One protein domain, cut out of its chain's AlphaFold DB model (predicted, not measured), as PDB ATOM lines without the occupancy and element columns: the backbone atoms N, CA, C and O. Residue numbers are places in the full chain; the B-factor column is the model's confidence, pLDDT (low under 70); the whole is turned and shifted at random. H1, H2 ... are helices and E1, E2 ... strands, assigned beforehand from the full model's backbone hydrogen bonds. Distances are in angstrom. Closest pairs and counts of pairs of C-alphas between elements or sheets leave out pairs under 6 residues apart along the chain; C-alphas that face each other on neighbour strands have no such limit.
ATOM      1  N   PRO A 136      47.646  10.364 -36.065       89.38
ATOM      2  CA  PRO A 136      48.436  11.319 -35.304       89.38
ATOM      3  C   PRO A 136      49.478  11.981 -36.204       89.38
ATOM      4  O   PRO A 136      50.111  11.325 -37.033       89.38
ATOM      5  N   ILE A 137      49.656  13.284 -36.016       93.19
ATOM      6  CA  ILE A 137      50.647  14.049 -36.764       93.19
ATOM      7  C   ILE A 137      52.025  13.699 -36.219       93.19
ATOM      8  O   ILE A 137      52.278  13.822 -35.020       93.19
ATOM      9  N   VAL A 138      52.908  13.262 -37.111       92.44
ATOM     10  CA  VAL A 138      54.297  12.927 -36.795       92.44
ATOM     11  C   VAL A 138      55.191  13.636 -37.798       92.44
ATOM     12  O   VAL A 138      54.941  13.574 -39.000       92.44
ATOM     13  N   LEU A 139      56.234  14.304 -37.312       91.81
ATOM     14  CA  LEU A 139      57.278  14.880 -38.152       91.81
ATOM     15  C   LEU A 139      58.497  13.958 -38.095       91.81
ATOM     16  O   LEU A 139      59.038  13.714 -37.022       91.81
ATOM     17  N   ASP A 140      58.903  13.418 -39.239       90.12
ATOM     18  CA  ASP A 140      60.017  12.476 -39.337       90.12
ATOM     19  C   ASP A 140      61.244  13.124 -39.992       90.12
ATOM     20  O   ASP A 140      61.394  13.124 -41.212       90.12
ATOM     21  N   PHE A 141      62.143  13.662 -39.165       87.06
ATOM     22  CA  PHE A 141      63.380  14.320 -39.607       87.06
ATOM     23  C   PHE A 141      64.549  13.347 -39.866       87.06
ATOM     24  O   PHE A 141      65.686  13.792 -40.028       87.06
ATOM     25  N   THR A 142      64.324  12.025 -39.874       81.00
ATOM     26  CA  THR A 142      65.424  11.039 -39.936       81.00
ATOM     27  C   THR A 142      66.111  10.947 -41.299       81.00
ATOM     28  O   THR A 142      67.315  10.711 -41.345       81.00
ATOM     29  N   ASN A 143      65.376  11.165 -42.393       76.69
ATOM     30  CA  ASN A 143      65.850  10.933 -43.764       76.69
ATOM     31  C   ASN A 143      65.872  12.204 -44.626       76.69
ATOM     32  O   ASN A 143      65.718  12.128 -45.842       76.69
ATOM     33  N   LEU A 144      66.042  13.373 -44.009       84.06
ATOM     34  CA  LEU A 144      66.141  14.620 -44.757       84.06
ATOM     35  C   LEU A 144      67.519  14.798 -45.378       84.06
ATOM     36  O   LEU A 144      68.546  14.610 -44.720       84.06
ATOM     37  N   ASP A 145      67.519  15.281 -46.614       86.12
ATOM     38  CA  ASP A 145      68.716  15.695 -47.334       86.12
ATOM     39  C   ASP A 145      69.227  17.068 -46.870       86.12
ATOM     40  O   ASP A 145      69.304  18.035 -47.628       86.12
ATOM     41  N   LEU A 146      69.519  17.172 -45.578       91.06
ATOM     42  CA  LEU A 146      70.079  18.357 -44.943       91.06
ATOM     43  C   LEU A 146      71.274  17.947 -44.075       91.06
ATOM     44  O   LEU A 146      71.271  16.856 -43.495       91.06
ATOM     45  N   PRO A 147      72.271  18.831 -43.898       92.81
ATOM     46  CA  PRO A 147      73.311  18.630 -42.900       92.81
ATOM     47  C   PRO A 147      72.728  18.343 -41.510       92.81
ATOM     48  O   PRO A 147      71.786  19.005 -41.065       92.81
ATOM     49  N   GLN A 148      73.328  17.385 -40.794       90.44
ATOM     50  CA  GLN A 148      72.800  16.839 -39.536       90.44
ATOM     51  C   GLN A 148      72.460  17.920 -38.495       90.44
ATOM     52  O   GLN A 148      71.417  17.846 -37.843       90.44
ATOM     53  N   ARG A 149      73.285  18.971 -38.387       93.69
ATOM     54  CA  ARG A 149      73.060  20.079 -37.443       93.69
ATOM     55  C   ARG A 149      71.739  20.825 -37.663       93.69
ATOM     56  O   ARG A 149      71.227  21.442 -36.730       93.69
ATOM     57  N   TYR A 150      71.201  20.818 -38.882       95.00
ATOM     58  CA  TYR A 150      69.896  21.411 -39.169       95.00
ATOM     59  C   TYR A 150      68.763  20.452 -38.828       95.00
ATOM     60  O   TYR A 150      67.793  20.896 -38.220       95.00
ATOM     61  N   ASN A 151      68.908  19.154 -39.120       92.00
ATOM     62  CA  ASN A 151      67.925  18.136 -38.728       92.00
ATOM     63  C   ASN A 151      67.695  18.145 -37.212       92.00
ATOM     64  O   ASN A 151      66.555  18.192 -36.761       92.00
ATOM     65  N   GLU A 152      68.768  18.206 -36.420       91.88
ATOM     66  CA  GLU A 152      68.688  18.276 -34.954       91.88
ATOM     67  C   GLU A 152      67.939  19.520 -34.460       91.88
ATOM     68  O   GLU A 152      67.121  19.436 -33.545       91.88
ATOM     69  N   LYS A 153      68.183  20.676 -35.086       95.44
ATOM     70  CA  LYS A 153      67.516  21.938 -34.739       95.44
ATOM     71  C   LYS A 153      66.046  21.957 -35.150       95.44
ATOM     72  O   LYS A 153      65.210  22.438 -34.390       95.44
ATOM     73  N   LEU A 154      65.733  21.449 -36.341       95.94
ATOM     74  CA  LEU A 154      64.373  21.407 -36.878       95.94
ATOM     75  C   LEU A 154      63.506  20.356 -36.184       95.94
ATOM     76  O   LEU A 154      62.293  20.537 -36.120       95.94
ATOM     77  N   LYS A 155      64.112  19.331 -35.570       93.69
ATOM     78  CA  LYS A 155      63.405  18.314 -34.784       93.69
ATOM     79  C   LYS A 155      62.488  18.901 -33.709       93.69
ATOM     80  O   LYS A 155      61.439  18.343 -33.415       93.69
ATOM     81  N   VAL A 156      62.828  20.066 -33.155       94.44
ATOM     82  CA  VAL A 156      62.004  20.757 -32.145       94.44
ATOM     83  C   VAL A 156      60.603  21.112 -32.674       94.44
ATOM     84  O   VAL A 156      59.665  21.234 -31.887       94.44
ATOM     85  N   LEU A 157      60.420  21.208 -33.996       96.00
ATOM     86  CA  LEU A 157      59.110  21.426 -34.617       96.00
ATOM     87  C   LEU A 157      58.133  20.258 -34.377       96.00
ATOM     88  O   LEU A 157      56.926  20.481 -34.459       96.00
ATOM     89  N   GLU A 158      58.612  19.064 -33.987       94.38
ATOM     90  CA  GLU A 158      57.787  17.929 -33.516       94.38
ATOM     91  C   GLU A 158      56.837  18.323 -32.373       94.38
ATOM     92  O   GLU A 158      55.769  17.735 -32.220       94.38
ATOM     93  N   LEU A 159      57.184  19.351 -31.589       94.56
ATOM     94  CA  LEU A 159      56.351  19.856 -30.493       94.56
ATOM     95  C   LEU A 159      55.099  20.610 -30.971       94.56
ATOM     96  O   LEU A 159      54.236  20.928 -30.149       94.56
ATOM     97  N   MET A 160      55.030  20.957 -32.263       95.00
ATOM     98  CA  MET A 160      53.960  21.751 -32.884       95.00
ATOM     99  C   MET A 160      53.639  23.058 -32.132       95.00
ATOM    100  O   MET A 160      52.504  23.539 -32.129       95.00
ATOM    101  N   GLN A 161      54.647  23.653 -31.492       96.88
ATOM    102  CA  GLN A 161      54.536  24.926 -30.782       96.88
ATOM    103  C   GLN A 161      54.785  26.106 -31.721       96.88
ATOM    104  O   GLN A 161      55.532  25.988 -32.696       96.88
ATOM    105  N   ASP A 162      54.197  27.262 -31.407       98.31
ATOM    106  CA  ASP A 162      54.451  28.476 -32.184       98.31
ATOM    107  C   ASP A 162      55.943  28.839 -32.102       98.31
ATOM    108  O   ASP A 162      56.531  28.900 -31.020       98.31
ATOM    109  N   THR A 163      56.588  29.029 -33.248       98.44
ATOM    110  CA  THR A 163      58.052  29.011 -33.338       98.44
ATOM    111  C   THR A 163      58.581  30.226 -34.086       98.44
ATOM    112  O   THR A 163      58.075  30.577 -35.147       98.44
ATOM    113  N   LEU A 164      59.637  30.847 -33.558       98.50
ATOM    114  CA  LEU A 164      60.471  31.790 -34.306       98.50
ATOM    115  C   LEU A 164      61.634  31.030 -34.944       98.50
ATOM    116  O   LEU A 164      62.438  30.433 -34.228       98.50
ATOM    117  N   VAL A 165      61.766  31.086 -36.263       98.50
ATOM    118  CA  VAL A 165      62.897  30.521 -36.998       98.50
ATOM    119  C   VAL A 165      63.724  31.650 -37.599       98.50
ATOM    120  O   VAL A 165      63.289  32.352 -38.505       98.50
ATOM    121  N   VAL A 166      64.948  31.807 -37.098       98.00
ATOM    122  CA  VAL A 166      65.949  32.710 -37.666       98.00
ATOM    123  C   VAL A 166      66.703  31.952 -38.759       98.00
ATOM    124  O   VAL A 166      67.605  31.166 -38.458       98.00
ATOM    125  N   ASN A 167      66.305  32.130 -40.020       97.38
ATOM    126  CA  ASN A 167      66.744  31.319 -41.155       97.38
ATOM    127  C   ASN A 167      67.831  31.987 -42.013       97.38
ATOM    128  O   ASN A 167      67.645  32.284 -43.196       97.38
ATOM    129  N   HIS A 168      69.016  32.186 -41.438       96.81
ATOM    130  CA  HIS A 168      70.166  32.681 -42.203       96.81
ATOM    131  C   HIS A 168      70.677  31.670 -43.241       96.81
ATOM    132  O   HIS A 168      71.271  32.068 -44.236       96.81
ATOM    133  N   ALA A 169      70.423  30.375 -43.043       96.50
ATOM    134  CA  ALA A 169      70.719  29.326 -44.018       96.50
ATOM    135  C   ALA A 169      69.805  29.355 -45.258       96.50
ATOM    136  O   ALA A 169      70.123  28.704 -46.255       96.50
ATOM    137  N   GLN A 170      68.679  30.077 -45.197       96.19
ATOM    138  CA  GLN A 170      67.609  30.067 -46.203       96.19
ATOM    139  C   GLN A 170      67.159  28.647 -46.570       96.19
ATOM    140  O   GLN A 170      66.962  28.331 -47.744       96.19
ATOM    141  N   ILE A 171      67.039  27.773 -45.565       95.94
ATOM    142  CA  ILE A 171      66.455  26.437 -45.740       95.94
ATOM    143  C   ILE A 171      65.009  26.610 -46.218       95.94
ATOM    144  O   ILE A 171      64.279  27.357 -45.577       95.94
ATOM    145  N   PRO A 172      64.557  25.926 -47.283       94.94
ATOM    146  CA  PRO A 172      63.175  26.024 -47.747       94.94
ATOM    147  C   PRO A 172      62.226  25.284 -46.787       94.94
ATOM    148  O   PRO A 172      61.793  24.165 -47.072       94.94
ATOM    149  N   LEU A 173      61.906  25.901 -45.642       95.88
ATOM    150  CA  LEU A 173      61.087  25.310 -44.576       95.88
ATOM    151  C   LEU A 173      59.758  24.721 -45.077       95.88
ATOM    152  O   LEU A 173      59.445  23.606 -44.657       95.88
ATOM    153  N   PRO A 174      59.006  25.362 -46.000       95.12
ATOM    154  CA  PRO A 174      57.765  24.781 -46.508       95.12
ATOM    155  C   PRO A 174      57.978  23.431 -47.197       95.12
ATOM    156  O   PRO A 174      57.201  22.498 -46.995       95.12
ATOM    157  N   LYS A 175      59.052  23.301 -47.988       94.56
ATOM    158  CA  LYS A 175      59.393  22.049 -48.676       94.56
ATOM    159  C   LYS A 175      59.803  20.979 -47.668       94.56
ATOM    160  O   LYS A 175      59.291  19.866 -47.737       94.56
ATOM    161  N   VAL A 176      60.668  21.340 -46.718       95.19
ATOM    162  CA  VAL A 176      61.145  20.427 -45.671       95.19
ATOM    163  C   VAL A 176      59.976  19.895 -44.842       95.19
ATOM    164  O   VAL A 176      59.854  18.687 -44.668       95.19
ATOM    165  N   LEU A 177      59.077  20.770 -44.384       95.69
ATOM    166  CA  LEU A 177      57.926  20.366 -43.574       95.69
ATOM    167  C   LEU A 177      56.969  19.447 -44.332       95.69
ATOM    168  O   LEU A 177      56.540  18.445 -43.770       95.69
ATOM    169  N   ARG A 178      56.677  19.731 -45.608       94.25
ATOM    170  CA  ARG A 178      55.837  18.854 -46.445       94.25
ATOM    171  C   ARG A 178      56.436  17.462 -46.653       94.25
ATOM    172  O   ARG A 178      55.684  16.513 -46.838       94.25
ATOM    173  N   GLU A 179      57.761  17.347 -46.642       93.12
ATOM    174  CA  GLU A 179      58.466  16.073 -46.810       93.12
ATOM    175  C   GLU A 179      58.453  15.225 -45.530       93.12
ATOM    176  O   GLU A 179      58.298  14.004 -45.601       93.12
ATOM    177  N   VAL A 180      58.565  15.859 -44.358       93.75
ATOM    178  CA  VAL A 180      58.627  15.140 -43.072       93.75
ATOM    179  C   VAL A 180      57.275  14.899 -42.416       93.75
ATOM    180  O   VAL A 180      57.170  14.011 -41.567       93.75
ATOM    181  N   ILE A 181      56.257  15.700 -42.742       94.69
ATOM    182  CA  ILE A 181      54.959  15.637 -42.073       94.69
ATOM    183  C   ILE A 181      54.155  14.428 -42.542       94.69
ATOM    184  O   ILE A 181      53.885  14.229 -43.727       94.69
ATOM    185  N   LYS A 182      53.764  13.605 -41.574       93.06
ATOM    186  CA  LYS A 182      52.954  12.402 -41.751       93.06
ATOM    187  C   LYS A 182      51.706  12.502 -40.881       93.06
ATOM    188  O   LYS A 182      51.664  13.264 -39.915       93.06
ATOM    189  N   GLY A 183      50.706  11.701 -41.224       91.88
ATOM    190  CA  GLY A 183      49.415  11.658 -40.552       91.88
ATOM    191  C   GLY A 183      48.297  12.224 -41.419       91.88
ATOM    192  O   GLY A 183      48.477  12.501 -42.607       91.88
ATOM    193  N   ALA A 184      47.126  12.376 -40.810       93.12
ATOM    194  CA  ALA A 184      45.898  12.678 -41.519       93.12
ATOM    195  C   ALA A 184      44.938  13.437 -40.602       93.12
ATOM    196  O   ALA A 184      44.603  12.979 -39.509       93.12
ATOM    197  N   VAL A 185      44.489  14.601 -41.062       93.69
ATOM    198  CA  VAL A 185      43.647  15.532 -40.307       93.69
ATOM    199  C   VAL A 185      42.226  15.473 -40.841       93.69
ATOM    200  O   VAL A 185      42.012  15.561 -42.053       93.69
ATOM    201  N   ARG A 186      41.236  15.374 -39.949       93.12
ATOM    202  CA  ARG A 186      39.843  15.599 -40.334       93.12
ATOM    203  C   ARG A 186      39.600  17.090 -40.402       93.12
ATOM    204  O   ARG A 186      39.664  17.796 -39.397       93.12
ATOM    205  N   LEU A 187      39.286  17.556 -41.597       93.81
ATOM    206  CA  LEU A 187      38.943  18.939 -41.847       93.81
ATOM    207  C   LEU A 187      37.448  19.029 -42.168       93.81
ATOM    208  O   LEU A 187      37.005  18.481 -43.184       93.81
ATOM    209  N   PRO A 188      36.644  19.727 -41.350       92.00
ATOM    210  CA  PRO A 188      35.277  20.032 -41.734       92.00
ATOM    211  C   PRO A 188      35.274  20.912 -42.979       92.00
ATOM    212  O   PRO A 188      36.034  21.872 -43.071       92.00
ATOM    213  N   ARG A 189      34.401  20.625 -43.948       91.44
ATOM    214  CA  ARG A 189      34.263  21.469 -45.148       91.44
ATOM    215  C   ARG A 189      33.788  22.868 -44.782       91.44
ATOM    216  O   ARG A 189      34.225  23.852 -45.379       91.44
ATOM    217  N   TYR A 190      32.904  22.930 -43.789       92.25
ATOM    218  CA  TYR A 190      32.298  24.154 -43.302       92.25
ATOM    219  C   TYR A 190      32.324  24.210 -41.779       92.25
ATOM    220  O   TYR A 190      32.050  23.219 -41.108       92.25
ATOM    221  N   MET A 191      32.561  25.398 -41.234       91.06
ATOM    222  CA  MET A 191      32.382  25.693 -39.815       91.06
ATOM    223  C   MET A 191      31.244  26.692 -39.650       91.06
ATOM    224  O   MET A 191      31.250  27.750 -40.276       91.06
ATOM    225  N   LYS A 192      30.274  26.371 -38.794       90.00
ATOM    226  CA  LYS A 192      29.139  27.249 -38.494       90.00
ATOM    227  C   LYS A 192      29.310  27.881 -37.118       90.00
ATOM    228  O   LYS A 192      29.582  27.181 -36.148       90.00
ATOM    229  N   SER A 193      29.112  29.191 -37.033       86.25
ATOM    230  CA  SER A 193      29.080  29.942 -35.777       86.25
ATOM    231  C   SER A 193      27.910  30.920 -35.815       86.25
ATOM    232  O   SER A 193      28.021  32.014 -36.368       86.25
ATOM    233  N   GLY A 194      26.785  30.520 -35.218       85.38
ATOM    234  CA  GLY A 194      25.523  31.242 -35.361       85.38
ATOM    235  C   GLY A 194      25.010  31.142 -36.797       85.38
ATOM    236  O   GLY A 194      24.902  30.049 -37.347       85.38
ATOM    237  N   ASP A 195      24.718  32.285 -37.396       87.06
ATOM    238  CA  ASP A 195      24.312  32.427 -38.792       87.06
ATOM    239  C   ASP A 195      25.500  32.475 -39.770       87.06
ATOM    240  O   ASP A 195      25.306  32.243 -40.958       87.06
ATOM    241  N   ILE A 196      26.733  32.689 -39.293       90.44
ATOM    242  CA  ILE A 196      27.941  32.705 -40.133       90.44
ATOM    243  C   ILE A 196      28.400  31.279 -40.462       90.44
ATOM    244  O   ILE A 196      28.573  30.444 -39.571       90.44
ATOM    245  N   THR A 197      28.693  31.033 -41.739       92.81
ATOM    246  CA  THR A 197      29.315  29.804 -42.246       92.81
ATOM    247  C   THR A 197      30.668  30.110 -42.889       92.81
ATOM    248  O   THR A 197      30.745  30.890 -43.835       92.81
ATOM    249  N   LEU A 198      31.738  29.473 -42.412       93.94
ATOM    250  CA  LEU A 198      33.075  29.545 -43.005       93.94
ATOM    251  C   LEU A 198      33.353  28.314 -43.858       93.94
ATOM    252  O   LEU A 198      33.228  27.197 -43.360       93.94
ATOM    253  N   ARG A 199      33.775  28.498 -45.110       94.00
ATOM    254  CA  ARG A 199      34.237  27.410 -45.989       94.00
ATOM    255  C   ARG A 199      35.708  27.098 -45.705       94.00
ATOM    256  O   ARG A 199      36.591  27.744 -46.260       94.00
ATOM    257  N   LEU A 200      35.979  26.134 -44.830       94.06
ATOM    258  CA  LEU A 200      37.344  25.776 -44.430       94.06
ATOM    259  C   LEU A 200      38.081  25.015 -45.536       94.06
ATOM    260  O   LEU A 200      39.196  25.400 -45.880       94.06
ATOM    261  N   LEU A 201      37.452  24.004 -46.146       93.50
ATOM    262  CA  LEU A 201      38.095  23.257 -47.227       93.50
ATOM    263  C   LEU A 201      38.375  24.173 -48.421       93.50
ATOM    264  O   LEU A 201      37.488  24.848 -48.942       93.50
ATOM    265  N   ASP A 202      39.622  24.135 -48.855       92.25
ATOM    266  CA  ASP A 202      40.135  24.801 -50.040       92.25
ATOM    267  C   ASP A 202      40.946  23.787 -50.841       92.25
ATOM    268  O   ASP A 202      41.895  23.224 -50.301       92.25
ATOM    269  N   LYS A 203      40.549  23.509 -52.082       87.62
ATOM    270  CA  LYS A 203      41.197  22.470 -52.892       87.62
ATOM    271  C   LYS A 203      42.550  22.909 -53.452       87.62
ATOM    272  O   LYS A 203      43.319  22.039 -53.845       87.62
ATOM    273  N   ASP A 204      42.841  24.207 -53.438       89.25
ATOM    274  CA  ASP A 204      44.128  24.737 -53.887       89.25
ATOM    275  C   ASP A 204      45.167  24.706 -52.755       89.25
ATOM    276  O   ASP A 204      46.367  24.618 -53.008       89.25
ATOM    277  N   LEU A 205      44.709  24.717 -51.495       91.31
ATOM    278  CA  LEU A 205      45.575  24.723 -50.308       91.31
ATOM    279  C   LEU A 205      45.640  23.379 -49.568       91.31
ATOM    280  O   LEU A 205      46.609  23.131 -48.851       91.31
ATOM    281  N   HIS A 206      44.631  22.513 -49.707       95.06
ATOM    282  CA  HIS A 206      44.565  21.240 -48.986       95.06
ATOM    283  C   HIS A 206      44.706  20.036 -49.910       95.06
ATOM    284  O   HIS A 206      43.939  19.854 -50.857       95.06
ATOM    285  N   GLU A 207      45.614  19.134 -49.545       92.75
ATOM    286  CA  GLU A 207      45.753  17.835 -50.194       92.75
ATOM    287  C   GLU A 207      44.773  16.827 -49.571       92.75
ATOM    288  O   GLU A 207      44.987  16.325 -48.465       92.75
ATOM    289  N   VAL A 208      43.669  16.553 -50.274       92.00
ATOM    290  CA  VAL A 208      42.620  15.622 -49.825       92.00
ATOM    291  C   VAL A 208      43.066  14.172 -50.031       92.00
ATOM    292  O   VAL A 208      43.303  13.744 -51.157       92.00
ATOM    293  N   ILE A 209      43.126  13.409 -48.938       89.81
ATOM    294  CA  ILE A 209      43.407  11.965 -48.922       89.81
ATOM    295  C   ILE A 209      42.108  11.184 -49.154       89.81
ATOM    296  O   ILE A 209      42.064  10.264 -49.969       89.81
ATOM    297  N   ILE A 210      41.042  11.551 -48.433       86.00
ATOM    298  CA  ILE A 210      39.736  10.887 -48.495       86.00
ATOM    299  C   ILE A 210      38.630  11.942 -48.547       86.00
ATOM    300  O   ILE A 210      38.522  12.800 -47.669       86.00
ATOM    301  N   GLU A 211      37.776  11.850 -49.565       84.31
ATOM    302  CA  GLU A 211      36.583  12.688 -49.691       84.31
ATOM    303  C   GLU A 211      35.457  12.144 -48.796       84.31
ATOM    304  O   GLU A 211      35.068  10.980 -48.892       84.31
ATOM    305  N   GLY A 212      34.900  13.006 -47.946       79.31
ATOM    306  CA  GLY A 212      33.675  12.755 -47.189       79.31
ATOM    307  C   GLY A 212      32.658  13.881 -47.392       79.31
ATOM    308  O   GLY A 212      32.955  14.927 -47.980       79.31
ATOM    309  N   LYS A 213      31.416  13.662 -46.948       72.69
ATOM    310  CA  LYS A 213      30.300  14.576 -47.243       72.69
ATOM    311  C   LYS A 213      30.395  15.915 -46.506       72.69
ATOM    312  O   LYS A 213      30.324  16.955 -47.146       72.69
ATOM    313  N   GLU A 214      30.543  15.887 -45.186       83.38
ATOM    314  CA  GLU A 214      30.622  17.093 -44.337       83.38
ATOM    315  C   GLU A 214      32.065  17.431 -43.949       83.38
ATOM    316  O   GLU A 214      32.419  18.589 -43.739       83.38
ATOM    317  N   GLU A 215      32.916  16.411 -43.901       89.44
ATOM    318  CA  GLU A 215      34.325  16.496 -43.551       89.44
ATOM    319  C   GLU A 215      35.139  15.762 -44.609       89.44
ATOM    320  O   GLU A 215      34.621  14.897 -45.318       89.44
ATOM    321  N   VAL A 216      36.412  16.102 -44.710       91.06
ATOM    322  CA  VAL A 216      37.381  15.413 -45.556       91.06
ATOM    323  C   VAL A 216      38.585  15.023 -44.712       91.06
ATOM    324  O   VAL A 216      38.876  15.670 -43.704       91.06
ATOM    325  N   LEU A 217      39.285  13.971 -45.117       93.44
ATOM    326  CA  LEU A 217      40.593  13.658 -44.558       93.44
ATOM    327  C   LEU A 217      41.649  14.304 -45.452       93.44
ATOM    328  O   LEU A 217      41.689  14.025 -46.650       93.44
ATOM    329  N   VAL A 218      42.478  15.171 -44.887       94.81
ATOM    330  CA  VAL A 218      43.547  15.880 -45.601       94.81
ATOM    331  C   VAL A 218      44.896  15.533 -44.994       94.81
ATOM    332  O   VAL A 218      44.978  15.175 -43.814       94.81
ATOM    333  N   LYS A 219      45.969  15.671 -45.773       95.25
ATOM    334  CA  LYS A 219      47.297  15.753 -45.161       95.25
ATOM    335  C   LYS A 219      47.354  16.988 -44.255       95.25
ATOM    336  O   LYS A 219      46.722  17.995 -44.589       95.25
ATOM    337  N   PRO A 220      48.096  16.940 -43.135       96.62
ATOM    338  CA  PRO A 220      48.289  18.107 -42.289       96.62
ATOM    339  C   PRO A 220      48.766  19.305 -43.133       96.62
ATOM    340  O   PRO A 220      49.768  19.188 -43.845       96.62
ATOM    341  N   PRO A 221      48.037  20.433 -43.123       96.88
ATOM    342  CA  PRO A 221      48.306  21.530 -44.042       96.88
ATOM    343  C   PRO A 221      49.623  22.231 -43.690       96.88
ATOM    344  O   PRO A 221      49.916  22.478 -42.523       96.88
ATOM    345  N   VAL A 222      50.407  22.582 -44.710       97.88
ATOM    346  CA  VAL A 222      51.621  23.406 -44.586       97.88
ATOM    347  C   VAL A 222      51.473  24.586 -45.538       97.88
ATOM    348  O   VAL A 222      51.755  24.478 -46.741       97.88
ATOM    349  N   LEU A 223      50.970  25.688 -44.989       97.50
ATOM    350  CA  LEU A 223      50.666  26.916 -45.715       97.50
ATOM    351  C   LEU A 223      51.770  27.943 -45.491       97.50
ATOM    352  O   LEU A 223      52.324  28.030 -44.397       97.50
ATOM    353  N   THR A 224      52.048  28.730 -46.521       97.19
ATOM    354  CA  THR A 224      53.054  29.792 -46.495       97.19
ATOM    355  C   THR A 224      52.382  31.109 -46.837       97.19
ATOM    356  O   THR A 224      51.503  31.135 -47.695       97.19
ATOM    357  N   TRP A 225      52.795  32.170 -46.155       97.62
ATOM    358  CA  TRP A 225      52.454  33.550 -46.467       97.62
ATOM    359  C   TRP A 225      53.752  34.358 -46.512       97.62
ATOM    360  O   TRP A 225      54.472  34.423 -45.508       97.62
ATOM    361  N   ASP A 226      54.065  34.930 -47.667       94.25
ATOM    362  CA  ASP A 226      55.274  35.710 -47.929       94.25
ATOM    363  C   ASP A 226      54.923  37.196 -47.977       94.25
ATOM    364  O   ASP A 226      54.216  37.653 -48.871       94.25
ATOM    365  N   SER A 227      55.465  37.978 -47.040       92.69
ATOM    366  CA  SER A 227      55.209  39.424 -46.952       92.69
ATOM    367  C   SER A 227      55.597  40.238 -48.195       92.69
ATOM    368  O   SER A 227      55.181  41.392 -48.315       92.69
ATOM    369  N   SER A 228      56.406  39.678 -49.097       90.50
ATOM    370  CA  SER A 228      56.804  40.314 -50.355       90.50
ATOM    371  C   SER A 228      55.852  40.035 -51.521       90.50
ATOM    372  O   SER A 228      55.900  40.754 -52.523       90.50
ATOM    373  N   ILE A 229      54.992  39.020 -51.397       91.19
ATOM    374  CA  ILE A 229      54.073  38.559 -52.447       91.19
ATOM    375  C   ILE A 229      52.615  38.741 -52.014       91.19
ATOM    376  O   ILE A 229      51.786  39.180 -52.813       91.19
ATOM    377  N   ASP A 230      52.316  38.424 -50.759       93.06
ATOM    378  CA  ASP A 230      50.968  38.293 -50.228       93.06
ATOM    379  C   ASP A 230      50.525  39.524 -49.424       93.06
ATOM    380  O   ASP A 230      51.324  40.302 -48.889       93.06
ATOM    381  N   GLY A 231      49.206  39.699 -49.323       91.25
ATOM    382  CA  GLY A 231      48.584  40.870 -48.712       91.25
ATOM    383  C   GLY A 231      47.972  40.604 -47.327       91.25
ATOM    384  O   GLY A 231      47.673  39.462 -46.964       91.25
ATOM    385  N   PRO A 232      47.758  41.653 -46.508       88.94
ATOM    386  CA  PRO A 232      47.114  41.528 -45.197       88.94
ATOM    387  C   PRO A 232      45.653  41.045 -45.264       88.94
ATOM    388  O   PRO A 232      45.132  40.537 -44.269       88.94
ATOM    389  N   GLU A 233      44.987  41.179 -46.411       90.88
ATOM    390  CA  GLU A 233      43.617  40.719 -46.661       90.88
ATOM    391  C   GLU A 233      43.435  39.205 -46.496       90.88
ATOM    392  O   GLU A 233      42.321  38.744 -46.246       90.88
ATOM    393  N   ASP A 234      44.508  38.417 -46.583       93.75
ATOM    394  CA  ASP A 234      44.456  36.963 -46.385       93.75
ATOM    395  C   ASP A 234      44.262  36.572 -44.916       93.75
ATOM    396  O   ASP A 234      43.928  35.428 -44.591       93.75
ATOM    397  N   PHE A 235      44.391  37.545 -44.010       94.69
ATOM    398  CA  PHE A 235      44.082  37.408 -42.589       94.69
ATOM    399  C   PHE A 235      42.662  37.855 -42.230       94.69
ATOM    400  O   PHE A 235      42.305  37.903 -41.045       94.69
ATOM    401  N   GLU A 236      41.840  38.167 -43.232       92.94
ATOM    402  CA  GLU A 236      40.463  38.621 -43.071       92.94
ATOM    403  C   GLU A 236      39.479  37.661 -43.741       92.94
ATOM    404  O   GLU A 236      39.784  36.989 -44.724       92.94
ATOM    405  N   ALA A 237      38.286  37.541 -43.158       93.69
ATOM    406  CA  ALA A 237      37.253  36.691 -43.727       93.69
ATOM    407  C   ALA A 237      36.619  37.399 -44.931       93.69
ATOM    408  O   ALA A 237      36.033  38.472 -44.776       93.69
ATOM    409  N   LYS A 238      36.695  36.795 -46.118       93.19
ATOM    410  CA  LYS A 238      36.153  37.373 -47.357       93.19
ATOM    411  C   LYS A 238      34.732  36.853 -47.571       93.19
ATOM    412  O   LYS A 238      34.499  35.645 -47.591       93.19
ATOM    413  N   LYS A 239      33.745  37.742 -47.693       92.56
ATOM    414  CA  LYS A 239      32.344  37.340 -47.907       92.56
ATOM    415  C   LYS A 239      32.163  36.785 -49.322       92.56
ATOM    416  O   LYS A 239      32.484  37.467 -50.288       92.56
ATOM    417  N   ILE A 240      31.612  35.577 -49.437       91.62
ATOM    418  CA  ILE A 240      31.405  34.876 -50.720       91.62
ATOM    419  C   ILE A 240      29.933  34.536 -51.000       91.62
ATOM    420  O   ILE A 240      29.597  34.090 -52.091       91.62
ATOM    421  N   GLY A 241      29.039  34.753 -50.034       86.75
ATOM    422  CA  GLY A 241      27.603  34.534 -50.196       86.75
ATOM    423  C   GLY A 241      26.790  35.090 -49.031       86.75
ATOM    424  O   GLY A 241      27.308  35.807 -48.169       86.75
ATOM    425  N   GLU A 242      25.502  34.751 -48.985       85.88
ATOM    426  CA  GLU A 242      24.643  35.099 -47.852       85.88
ATOM    427  C   GLU A 242      25.111  34.351 -46.597       85.88
ATOM    428  O   GLU A 242      25.080  33.124 -46.534       85.88
ATOM    429  N   ASN A 243      25.622  35.106 -45.622       85.00
ATOM    430  CA  ASN A 243      26.251  34.606 -44.399       85.00
ATOM    431  C   ASN A 243      27.375  33.565 -44.607       85.00
ATOM    432  O   ASN A 243      27.755  32.870 -43.662       85.00
ATOM    433  N   MET A 244      27.933  33.466 -45.817       91.38
ATOM    434  CA  MET A 244      29.016  32.544 -46.153       91.38
ATOM    435  C   MET A 244      30.305  33.311 -46.434       91.38
ATOM    436  O   MET A 244      30.310  34.268 -47.211       91.38
ATOM    437  N   TYR A 245      31.396  32.865 -45.817       94.19
ATOM    438  CA  TYR A 245      32.694  33.518 -45.896       94.19
ATOM    439  C   TYR A 245      33.798  32.506 -46.195       94.19
ATOM    440  O   TYR A 245      33.793  31.363 -45.728       94.19
ATOM    441  N   GLU A 246      34.775  32.963 -46.954       93.81
ATOM    442  CA  GLU A 246      36.099  32.382 -47.003       93.81
ATOM    443  C   GLU A 246      36.853  32.780 -45.729       93.81
ATOM    444  O   GLU A 246      36.940  33.970 -45.416       93.81
ATOM    445  N   PRO A 247      37.335  31.813 -44.938       94.50
ATOM    446  CA  PRO A 247      38.053  32.105 -43.715       94.50
ATOM    447  C   PRO A 247      39.486  32.562 -44.020       94.50
ATOM    448  O   PRO A 247      40.049  32.145 -45.034       94.50
ATOM    449  N   PRO A 248      40.102  33.328 -43.106       95.38
ATOM    450  CA  PRO A 248      41.520  33.660 -43.175       95.38
ATOM    451  C   PRO A 248      42.438  32.444 -43.307       95.38
ATOM    452  O   PRO A 248      42.131  31.366 -42.786       95.38
ATOM    453  N   ILE A 249      43.621  32.657 -43.883       95.94
ATOM    454  CA  ILE A 249      44.619  31.611 -44.150       95.94
ATOM    455  C   ILE A 249      45.005  30.803 -42.902       95.94
ATOM    456  O   ILE A 249      45.164  29.587 -42.968       95.94
ATOM    457  N   PHE A 250      45.064  31.427 -41.723       95.69
ATOM    458  CA  PHE A 250      45.413  30.720 -40.486       95.69
ATOM    459  C   PHE A 250      44.372  29.678 -40.051       95.69
ATOM    460  O   PHE A 250      44.731  28.699 -39.406       95.69
ATOM    461  N   LEU A 251      43.097  29.838 -40.427       95.69
ATOM    462  CA  LEU A 251      42.073  28.813 -40.187       95.69
ATOM    463  C   LEU A 251      42.134  27.680 -41.214       95.69
ATOM    464  O   LEU A 251      41.662  26.583 -40.929       95.69
ATOM    465  N   LYS A 252      42.712  27.933 -42.392       95.50
ATOM    466  CA  LYS A 252      43.021  26.898 -43.386       95.50
ATOM    467  C   LYS A 252      44.207  26.036 -42.922       95.50
ATOM    468  O   LYS A 252      44.262  24.856 -43.224       95.50
ATOM    469  N   ALA A 253      45.105  26.569 -42.093       96.62
ATOM    470  CA  ALA A 253      46.200  25.812 -41.473       96.62
ATOM    471  C   ALA A 253      45.760  24.923 -40.281       96.62
ATOM    472  O   ALA A 253      46.559  24.632 -39.388       96.62
ATOM    473  N   TYR A 254      44.489  24.504 -40.225       95.38
ATOM    474  CA  TYR A 254      43.938  23.713 -39.122       95.38
ATOM    475  C   TYR A 254      44.669  22.372 -38.944       95.38
ATOM    476  O   TYR A 254      44.857  21.614 -39.893       95.38
ATOM    477  N   LYS A 255      45.078  22.099 -37.706       95.31
ATOM    478  CA  LYS A 255      45.995  21.044 -37.254       95.31
ATOM    479  C   LYS A 255      47.260  20.936 -38.113       95.31
ATOM    480  O   LYS A 255      47.779  19.849 -38.323       95.31
ATOM    481  N   GLY A 256      47.760  22.056 -38.624       96.75
ATOM    482  CA  GLY A 256      48.959  22.107 -39.453       96.75
ATOM    483  C   GLY A 256      49.835  23.311 -39.129       96.75
ATOM    484  O   GLY A 256      49.814  23.832 -38.012       96.75
ATOM    485  N   PHE A 257      50.609  23.745 -40.119       98.25
ATOM    486  CA  PHE A 257      51.573  24.831 -40.012       98.25
ATOM    487  C   PHE A 257      51.189  26.001 -40.920       98.25
ATOM    488  O   PHE A 257      50.905  25.817 -42.104       98.25
ATOM    489  N   LEU A 258      51.233  27.209 -40.362       98.44
ATOM    490  CA  LEU A 258      51.247  28.469 -41.094       98.44
ATOM    491  C   LEU A 258      52.637  29.092 -40.951       98.44
ATOM    492  O   LEU A 258      53.009  29.539 -39.866       98.44
ATOM    493  N   ILE A 259      53.385  29.122 -42.046       98.56
ATOM    494  CA  ILE A 259      54.711  29.726 -42.141       98.56
ATOM    495  C   ILE A 259      54.536  31.157 -42.638       98.56
ATOM    496  O   ILE A 259      53.947  31.386 -43.690       98.56
ATOM    497  N   LEU A 260      55.019  32.114 -41.862       98.31
ATOM    498  CA  LEU A 260      54.993  33.533 -42.170       98.31
ATOM    499  C   LEU A 260      56.424  33.972 -42.481       98.31
ATOM    500  O   LEU A 260      57.248  34.016 -41.565       98.31
ATOM    501  N   GLU A 261      56.714  34.305 -43.736       97.44
ATOM    502  CA  GLU A 261      58.035  34.763 -44.174       97.44
ATOM    503  C   GLU A 261      58.136  36.292 -44.058       97.44
ATOM    504  O   GLU A 261      57.398  37.057 -44.687       97.44
ATOM    505  N   GLU A 262      59.046  36.743 -43.193       96.38
ATOM    506  CA  GLU A 262      59.294  38.154 -42.879       96.38
ATOM    507  C   GLU A 262      58.064  38.993 -42.449       96.38
ATOM    508  O   GLU A 262      57.995  40.193 -42.745       96.38
ATOM    509  N   PRO A 263      57.098  38.454 -41.674       96.62
ATOM    510  CA  PRO A 263      55.834  39.135 -41.420       96.62
ATOM    511  C   PRO A 263      55.976  40.480 -40.692       96.62
ATOM    512  O   PRO A 263      56.915  40.707 -39.923       96.62
ATOM    513  N   PRO A 264      55.004  41.392 -40.847       96.00
ATOM    514  CA  PRO A 264      54.871  42.527 -39.942       96.00
ATOM    515  C   PRO A 264      54.719  42.064 -38.483       96.00
ATOM    516  O   PRO A 264      54.015  41.095 -38.185       96.00
ATOM    517  N   VAL A 265      55.347  42.776 -37.547       96.25
ATOM    518  CA  VAL A 265      55.308  42.446 -36.108       96.25
ATOM    519  C   VAL A 265      53.875  42.496 -35.575       96.25
ATOM    520  O   VAL A 265      53.455  41.638 -34.794       96.25
ATOM    521  N   GLU A 266      53.099  43.471 -36.040       95.38
ATOM    522  CA  GLU A 266      51.705  43.691 -35.666       95.38
ATOM    523  C   GLU A 266      50.816  42.517 -36.089       95.38
ATOM    524  O   GLU A 266      49.891  42.144 -35.363       95.38
ATOM    525  N   LEU A 267      51.115  41.903 -37.240       96.06
ATOM    526  CA  LEU A 267      50.401  40.727 -37.731       96.06
ATOM    527  C   LEU A 267      50.620  39.534 -36.796       96.06
ATOM    528  O   LEU A 267      49.653  38.908 -36.357       96.06
ATOM    529  N   VAL A 268      51.875  39.260 -36.429       96.94
ATOM    530  CA  VAL A 268      52.212  38.169 -35.501       96.94
ATOM    531  C   VAL A 268      51.532  38.387 -34.146       96.94
ATOM    532  O   VAL A 268      50.880  37.484 -33.624       96.94
ATOM    533  N   GLN A 269      51.593  39.604 -33.597       96.38
ATOM    534  CA  GLN A 269      50.911  39.947 -32.342       96.38
ATOM    535  C   GLN A 269      49.389  39.757 -32.429       96.38
ATOM    536  O   GLN A 269      48.772  39.236 -31.494       96.38
ATOM    537  N   ARG A 270      48.770  40.158 -33.549       95.06
ATOM    538  CA  ARG A 270      47.336  39.960 -33.797       95.06
ATOM    539  C   ARG A 270      46.985  38.473 -33.802       95.06
ATOM    540  O   ARG A 270      46.017  38.099 -33.141       95.06
ATOM    541  N   LEU A 271      47.763  37.635 -34.486       96.19
ATOM    542  CA  LEU A 271      47.542  36.186 -34.550       96.19
ATOM    543  C   LEU A 271      47.688  35.512 -33.182       96.19
ATOM    544  O   LEU A 271      46.809  34.745 -32.791       96.19
ATOM    545  N   LEU A 272      48.727  35.855 -32.414       96.12
ATOM    546  CA  LEU A 272      48.911  35.330 -31.056       96.12
ATOM    547  C   LEU A 272      47.740  35.708 -30.140       96.12
ATOM    548  O   LEU A 272      47.217  34.862 -29.418       96.12
ATOM    549  N   LYS A 273      47.248  36.947 -30.233       95.38
ATOM    550  CA  LYS A 273      46.065  37.403 -29.485       95.38
ATOM    551  C   LYS A 273      44.784  36.689 -29.918       95.38
ATOM    552  O   LYS A 273      43.919  36.426 -29.081       95.38
ATOM    553  N   ILE A 274      44.631  36.397 -31.211       94.69
ATOM    554  CA  ILE A 274      43.514  35.597 -31.728       94.69
ATOM    555  C   ILE A 274      43.576  34.182 -31.145       94.69
ATOM    556  O   ILE A 274      42.558  33.686 -30.663       94.69
ATOM    557  N   LYS A 275      44.762  33.565 -31.136       94.56
ATOM    558  CA  LYS A 275      44.988  32.217 -30.607       94.56
ATOM    559  C   LYS A 275      44.732  32.139 -29.098       94.56
ATOM    560  O   LYS A 275      44.014  31.254 -28.646       94.56
ATOM    561  N   GLU A 276      45.210  33.121 -28.336       94.75
ATOM    562  CA  GLU A 276      44.957  33.246 -26.894       94.75
ATOM    563  C   GLU A 276      43.458  33.382 -26.587       94.75
ATOM    564  O   GLU A 276      42.918  32.701 -25.717       94.75
ATOM    565  N   LYS A 277      42.754  34.251 -27.322       95.56
ATOM    566  CA  LYS A 277      41.335  34.537 -27.061       95.56
ATOM    567  C   LYS A 277      40.382  33.539 -27.704       95.56
ATOM    568  O   LYS A 277      39.208  33.530 -27.344       95.56
ATOM    569  N   SER A 278      40.853  32.749 -28.669       94.31
ATOM    570  CA  SER A 278      40.034  31.879 -29.527       94.31
ATOM    571  C   SER A 278      38.863  32.613 -30.193       94.31
ATOM    572  O   SER A 278      37.804  32.028 -30.428       94.31
ATOM    573  N   ILE A 279      39.019  33.916 -30.453       93.31
ATOM    574  CA  ILE A 279      37.965  34.788 -30.982       93.31
ATOM    575  C   ILE A 279      38.507  35.584 -32.160       93.31
ATOM    576  O   ILE A 279      39.560  36.216 -32.073       93.31
ATOM    577  N   MET A 280      37.712  35.632 -33.224       92.25
ATOM    578  CA  MET A 280      37.943  36.469 -34.393       92.25
ATOM    579  C   MET A 280      36.726  37.357 -34.658       92.25
ATOM    580  O   MET A 280      35.592  36.989 -34.343       92.25
ATOM    581  N   ARG A 281      36.962  38.540 -35.231       90.88
ATOM    582  CA  ARG A 281      35.899  39.417 -35.722       90.88
ATOM    583  C   ARG A 281      35.674  39.176 -37.215       90.88
ATOM    584  O   ARG A 281      36.635  39.196 -37.974       90.88
ATOM    585  N   ILE A 282      34.420  38.979 -37.602       89.69
ATOM    586  CA  ILE A 282      33.955  38.972 -38.993       89.69
ATOM    587  C   ILE A 282      32.861  40.027 -39.082       89.69
ATOM    588  O   ILE A 282      31.892  39.966 -38.321       89.69
ATOM    589  N   ASP A 283      33.041  41.014 -39.955       84.88
ATOM    590  CA  ASP A 283      32.208  42.215 -40.031       84.88
ATOM    591  C   ASP A 283      32.064  42.891 -38.651       84.88
ATOM    592  O   ASP A 283      33.041  43.386 -38.086       84.88
ATOM    593  N   GLU A 284      30.868  42.895 -38.059       83.50
ATOM    594  CA  GLU A 284      30.602  43.450 -36.722       83.50
ATOM    595  C   GLU A 284      30.501  42.395 -35.616       83.50
ATOM    596  O   GLU A 284      30.291  42.715 -34.444       83.50
ATOM    597  N   ARG A 285      30.690  41.121 -35.959       87.50
ATOM    598  CA  ARG A 285      30.402  39.988 -35.082       87.50
ATOM    599  C   ARG A 285      31.681  39.344 -34.580       87.50
ATOM    600  O   ARG A 285      32.677  39.257 -35.293       87.50
ATOM    601  N   LYS A 286      31.651  38.864 -33.339       91.31
ATOM    602  CA  LYS A 286      32.727  38.064 -32.745       91.31
ATOM    603  C   LYS A 286      32.328  36.599 -32.803       91.31
ATOM    604  O   LYS A 286      31.278  36.240 -32.277       91.31
ATOM    605  N   ILE A 287      33.171  35.772 -33.403       92.69
ATOM    606  CA  ILE A 287      32.967  34.327 -33.486       92.69
ATOM    607  C   ILE A 287      34.073  33.593 -32.741       92.69
ATOM    608  O   ILE A 287      35.214  34.060 -32.691       92.69
ATOM    609  N   ARG A 288      33.728  32.444 -32.159       91.94
ATOM    610  CA  ARG A 288      34.712  31.527 -31.584       91.94
ATOM    611  C   ARG A 288      35.296  30.673 -32.700       91.94
ATOM    612  O   ARG A 288      34.556  30.225 -33.571       91.94
ATOM    613  N   ILE A 289      36.601  30.456 -32.661       93.06
ATOM    614  CA  ILE A 289      37.317  29.695 -33.686       93.06
ATOM    615  C   ILE A 289      38.216  28.632 -33.055       93.06
ATOM    616  O   ILE A 289      38.646  28.807 -31.909       93.06
ATOM    617  N   PRO A 290      38.510  27.542 -33.781       91.50
ATOM    618  CA  PRO A 290      39.574  26.634 -33.396       91.50
ATOM    619  C   PRO A 290      40.927  27.347 -33.449       91.50
ATOM    620  O   PRO A 290      41.164  28.223 -34.282       91.50
ATOM    621  N   THR A 291      41.818  26.949 -32.550       89.75
ATOM    622  CA  THR A 291      43.163  27.524 -32.392       89.75
ATOM    623  C   THR A 291      44.265  26.486 -32.574       89.75
ATOM    624  O   THR A 291      45.435  26.751 -32.305       89.75
ATOM    625  N   GLU A 292      43.891  25.306 -33.064       93.62
ATOM    626  CA  GLU A 292      44.772  24.183 -33.364       93.62
ATOM    627  C   GLU A 292      45.516  24.432 -34.684       93.62
ATOM    628  O   GLU A 292      45.393  23.651 -35.606       93.62
ATOM    629  N   PHE A 293      46.238  25.537 -34.834       95.44
ATOM    630  CA  PHE A 293      47.143  25.781 -35.963       95.44
ATOM    631  C   PHE A 293      48.473  26.277 -35.408       95.44
ATOM    632  O   PHE A 293      48.483  27.050 -34.447       95.44
ATOM    633  N   THR A 294      49.593  25.846 -35.974       97.81
ATOM    634  CA  THR A 294      50.930  26.203 -35.487       97.81
ATOM    635  C   THR A 294      51.517  27.316 -36.341       97.81
ATOM    636  O   THR A 294      51.587  27.196 -37.560       97.81
ATOM    637  N   ILE A 295      51.942  28.408 -35.708       98.31
ATOM    638  CA  ILE A 295      52.560  29.544 -36.394       98.31
ATOM    639  C   ILE A 295      54.074  29.350 -36.407       98.31
ATOM    640  O   ILE A 295      54.691  29.187 -35.355       98.31
ATOM    641  N   ILE A 296      54.684  29.437 -37.581       98.62
ATOM    642  CA  ILE A 296      56.130  29.569 -37.746       98.62
ATOM    643  C   ILE A 296      56.396  30.969 -38.283       98.62
ATOM    644  O   ILE A 296      55.975  31.300 -39.383       98.62
ATOM    645  N   VAL A 297      57.084  31.798 -37.507       98.56
ATOM    646  CA  VAL A 297      57.601  33.084 -37.982       98.56
ATOM    647  C   VAL A 297      59.008  32.845 -38.497       98.56
ATOM    648  O   VAL A 297      59.898  32.522 -37.713       98.56
ATOM    649  N   GLU A 298      59.210  33.002 -39.794       98.25
ATOM    650  CA  GLU A 298      60.508  32.890 -40.441       98.25
ATOM    651  C   GLU A 298      61.093  34.283 -40.697       98.25
ATOM    652  O   GLU A 298      60.419  35.179 -41.205       98.25
ATOM    653  N   THR A 299      62.350  34.485 -40.306       97.38
ATOM    654  CA  THR A 299      63.032  35.776 -40.440       97.38
ATOM    655  C   THR A 299      64.541  35.616 -40.589       97.38
ATOM    656  O   THR A 299      65.133  34.662 -40.088       97.38
ATOM    657  N   GLN A 300      65.194  36.585 -41.214       94.88
ATOM    658  CA  GLN A 300      66.637  36.805 -41.135       94.88
ATOM    659  C   GLN A 300      67.000  37.932 -40.162       94.88
ATOM    660  O   GLN A 300      68.160  38.070 -39.785       94.88
ATOM    661  N   ASN A 301      66.030  38.729 -39.721       94.25
ATOM    662  CA  ASN A 301      66.210  39.798 -38.748       94.25
ATOM    663  C   ASN A 301      65.582  39.407 -37.400       94.25
ATOM    664  O   ASN A 301      64.370  39.520 -37.211       94.25
ATOM    665  N   VAL A 302      66.407  38.937 -36.460       91.88
ATOM    666  CA  VAL A 302      65.950  38.539 -35.115       91.88
ATOM    667  C   VAL A 302      65.531  39.739 -34.259       91.88
ATOM    668  O   VAL A 302      64.558  39.641 -33.509       91.88
ATOM    669  N   GLU A 303      66.212  40.878 -34.413       93.62
ATOM    670  CA  GLU A 303      66.000  42.100 -33.624       93.62
ATOM    671  C   GLU A 303      64.574  42.642 -33.811       93.62
ATOM    672  O   GLU A 303      63.916  43.059 -32.855       93.62
ATOM    673  N   LYS A 304      64.038  42.520 -35.035       94.31
ATOM    674  CA  LYS A 304      62.651  42.875 -35.388       94.31
ATOM    675  C   LYS A 304      61.611  42.216 -34.469       94.31
ATOM    676  O   LYS A 304      60.553  42.800 -34.239       94.31
ATOM    677  N   TYR A 305      61.899  41.038 -33.909       94.75
ATOM    678  CA  TYR A 305      60.937  40.235 -33.144       94.75
ATOM    679  C   TYR A 305      61.298  40.056 -31.664       94.75
ATOM    680  O   TYR A 305      60.668  39.247 -30.986       94.75
ATOM    681  N   GLU A 306      62.248  40.819 -31.114       90.31
ATOM    682  CA  GLU A 306      62.676  40.695 -29.705       90.31
ATOM    683  C   GLU A 306      61.530  40.800 -28.693       90.31
ATOM    684  O   GLU A 306      61.528  40.122 -27.666       90.31
ATOM    685  N   LYS A 307      60.532  41.637 -28.999       91.31
ATOM    686  CA  LYS A 307      59.359  41.875 -28.144       91.31
ATOM    687  C   LYS A 307      58.272  40.808 -28.288       91.31
ATOM    688  O   LYS A 307      57.284  40.861 -27.557       91.31
ATOM    689  N   ILE A 308      58.409  39.874 -29.230       93.62
ATOM    690  CA  ILE A 308      57.466  38.770 -29.409       93.62
ATOM    691  C   ILE A 308      57.962  37.557 -28.623       93.62
ATOM    692  O   ILE A 308      59.078  37.071 -28.809       93.62
ATOM    693  N   ILE A 309      57.098  37.044 -27.750       92.12
ATOM    694  CA  ILE A 309      57.374  35.840 -26.973       92.12
ATOM    695  C   ILE A 309      56.738  34.653 -27.697       92.12
ATOM    696  O   ILE A 309      55.522  34.492 -27.690       92.12
ATOM    697  N   LEU A 310      57.586  33.833 -28.318       95.12
ATOM    698  CA  LEU A 310      57.227  32.535 -28.884       95.12
ATOM    699  C   LEU A 310      57.900  31.429 -28.052       95.12
ATOM    700  O   LEU A 310      59.051  31.616 -27.642       95.12
ATOM    701  N   PRO A 311      57.206  30.310 -27.771       95.88
ATOM    702  CA  PRO A 311      57.709  29.246 -26.899       95.88
ATOM    703  C   PRO A 311      58.961  28.551 -27.443       95.88
ATOM    704  O   PRO A 311      59.769  28.055 -26.659       95.88
ATOM    705  N   VAL A 312      59.147  28.534 -28.765       97.50
ATOM    706  CA  VAL A 312      60.311  27.922 -29.412       97.50
ATOM    707  C   VAL A 312      61.040  28.952 -30.268       97.50
ATOM    708  O   VAL A 312      60.425  29.750 -30.978       97.50
ATOM    709  N   LYS A 313      62.376  28.920 -30.214       96.75
ATOM    710  CA  LYS A 313      63.258  29.705 -31.082       96.75
ATOM    711  C   LYS A 313      64.301  28.789 -31.711       96.75
ATOM    712  O   LYS A 313      65.014  28.088 -30.996       96.75
ATOM    713  N   ILE A 314      64.407  28.814 -33.032       97.75
ATOM    714  CA  ILE A 314      65.369  28.033 -33.811       97.75
ATOM    715  C   ILE A 314      66.278  29.007 -34.557       97.75
ATOM    716  O   ILE A 314      65.797  29.905 -35.235       97.75
ATOM    717  N   ALA A 315      67.593  28.821 -34.454       96.94
ATOM    718  CA  ALA A 315      68.574  29.616 -35.191       96.94
ATOM    719  C   ALA A 315      69.317  28.742 -36.207       96.94
ATOM    720  O   ALA A 315      70.102  27.864 -35.832       96.94
ATOM    721  N   LEU A 316      69.092  28.989 -37.494       97.00
ATOM    722  CA  LEU A 316      69.690  28.264 -38.612       97.00
ATOM    723  C   LEU A 316      70.800  29.128 -39.221       97.00
ATOM    724  O   LEU A 316      70.562  29.965 -40.086       97.00
TER     725      LEU A 316
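What this domain is: This is residues 136 to 316 of the 392 residues of an uncharacterized protein of Thermococci archaeon (UniProt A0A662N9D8). A strongly twisted sheet of five parallel strands, in the order E8 E11 E14 E2 E15, has helices H1 and H2 over one face and the short H4 over the other. Three smaller sheets follow one another in an arc that starts beside H1 and H2 and comes back to the large sheet through H5: the antiparallel E1 E3 E7 E6, with E1 next to H1 and H2; the mixed E4 E5 E10 E9, where E3 runs on into E4; and the hairpin E12 and E13, with E13 near E4 and with H5 between the hairpin and the large sheet. The printed part has 181 residues with five named helices and fifteen named strands, ordered E1 H1 E2 H2 E3 E4 E5 E6 E7 E8 H3 E9 E10 H4 E11 H5 E12 E13 E14 E15; its class is mixed. It is compact, with a radius of gyration of the C-alphas of 16.5 A and spans of 51 by 38 by 27 A.

How they stand to each other: E1, residues 136 to 139, is the antiparallel neighbour of E3, residues 181 to 188; N 138 and O 182, 3.1 A apart, are within hydrogen-bond range, as are the N and O pairs below. H1, residues 148 to 159, is over E2, residues 163 to 167, and E15, residues 312 to 316, at a height over the sheet of 9.2 A. H2, residues 173 to 180, is on the same face, at 9.6 A, over E11, residues 257 to 261. E3 bends by 53 degrees at residue 184, pairs with E7, residues 215 to 218 (N 185 and O 218, 2.9 A), and runs on into E4, residues 190 to 193. E4 and E5, residues 196 to 199, are a hairpin, with N 191 and O 198 2.9 A apart. E5 is parallel to E10, residues 244 to 246, with N 199 and O 245 2.9 A apart. E6, residues 208 to 210, and E7 are a hairpin, as are E9, residues 238 to 241, and E10. E8, residues 222 to 226, is parallel to E11, with N 223 and O 257 2.9 A apart; E11 is parallel to E14, residues 294 to 299, with N 258 and O 294 2.8 A apart. H3, residues 232 to 235, and H4, residues 249 to 252, only just touch, with 3 pairs of C-alphas within 8 A, the closest being Asp 234 and Ile 249, 5.8 A. H4 is on the opposite face to H2. H5, residues 265 to 277, only grazes this sheet. E12, residues 279 to 282, and E13, residues 285 to 288, are a hairpin; the closest C-alphas of E4 and E13, Ser 193 and Ile 287, are 6.3 A apart. H2 and H5 have every O i to N i+4 pair within range; H1 has 3 of 8, with 6 of 9 O i to N i+3 pairs.

Where its parts are: E1 begins at C-alpha 136 (48.436, 11.319, -35.304). E3 is 20.2 A long, H1 19.0 A, H5 18.4 A and E14 16.2 A. E15 ends at C-alpha 316 (69.690, 28.264, -38.612).

The domain as a whole: The two C-alphas farthest apart, of Gln 148 and Glu 242, are 52.2 A apart. The printed part has no cut; E14 to E15 is a long link. Mean pLDDT of the printed part is 93.2, and no printed residue is under 70.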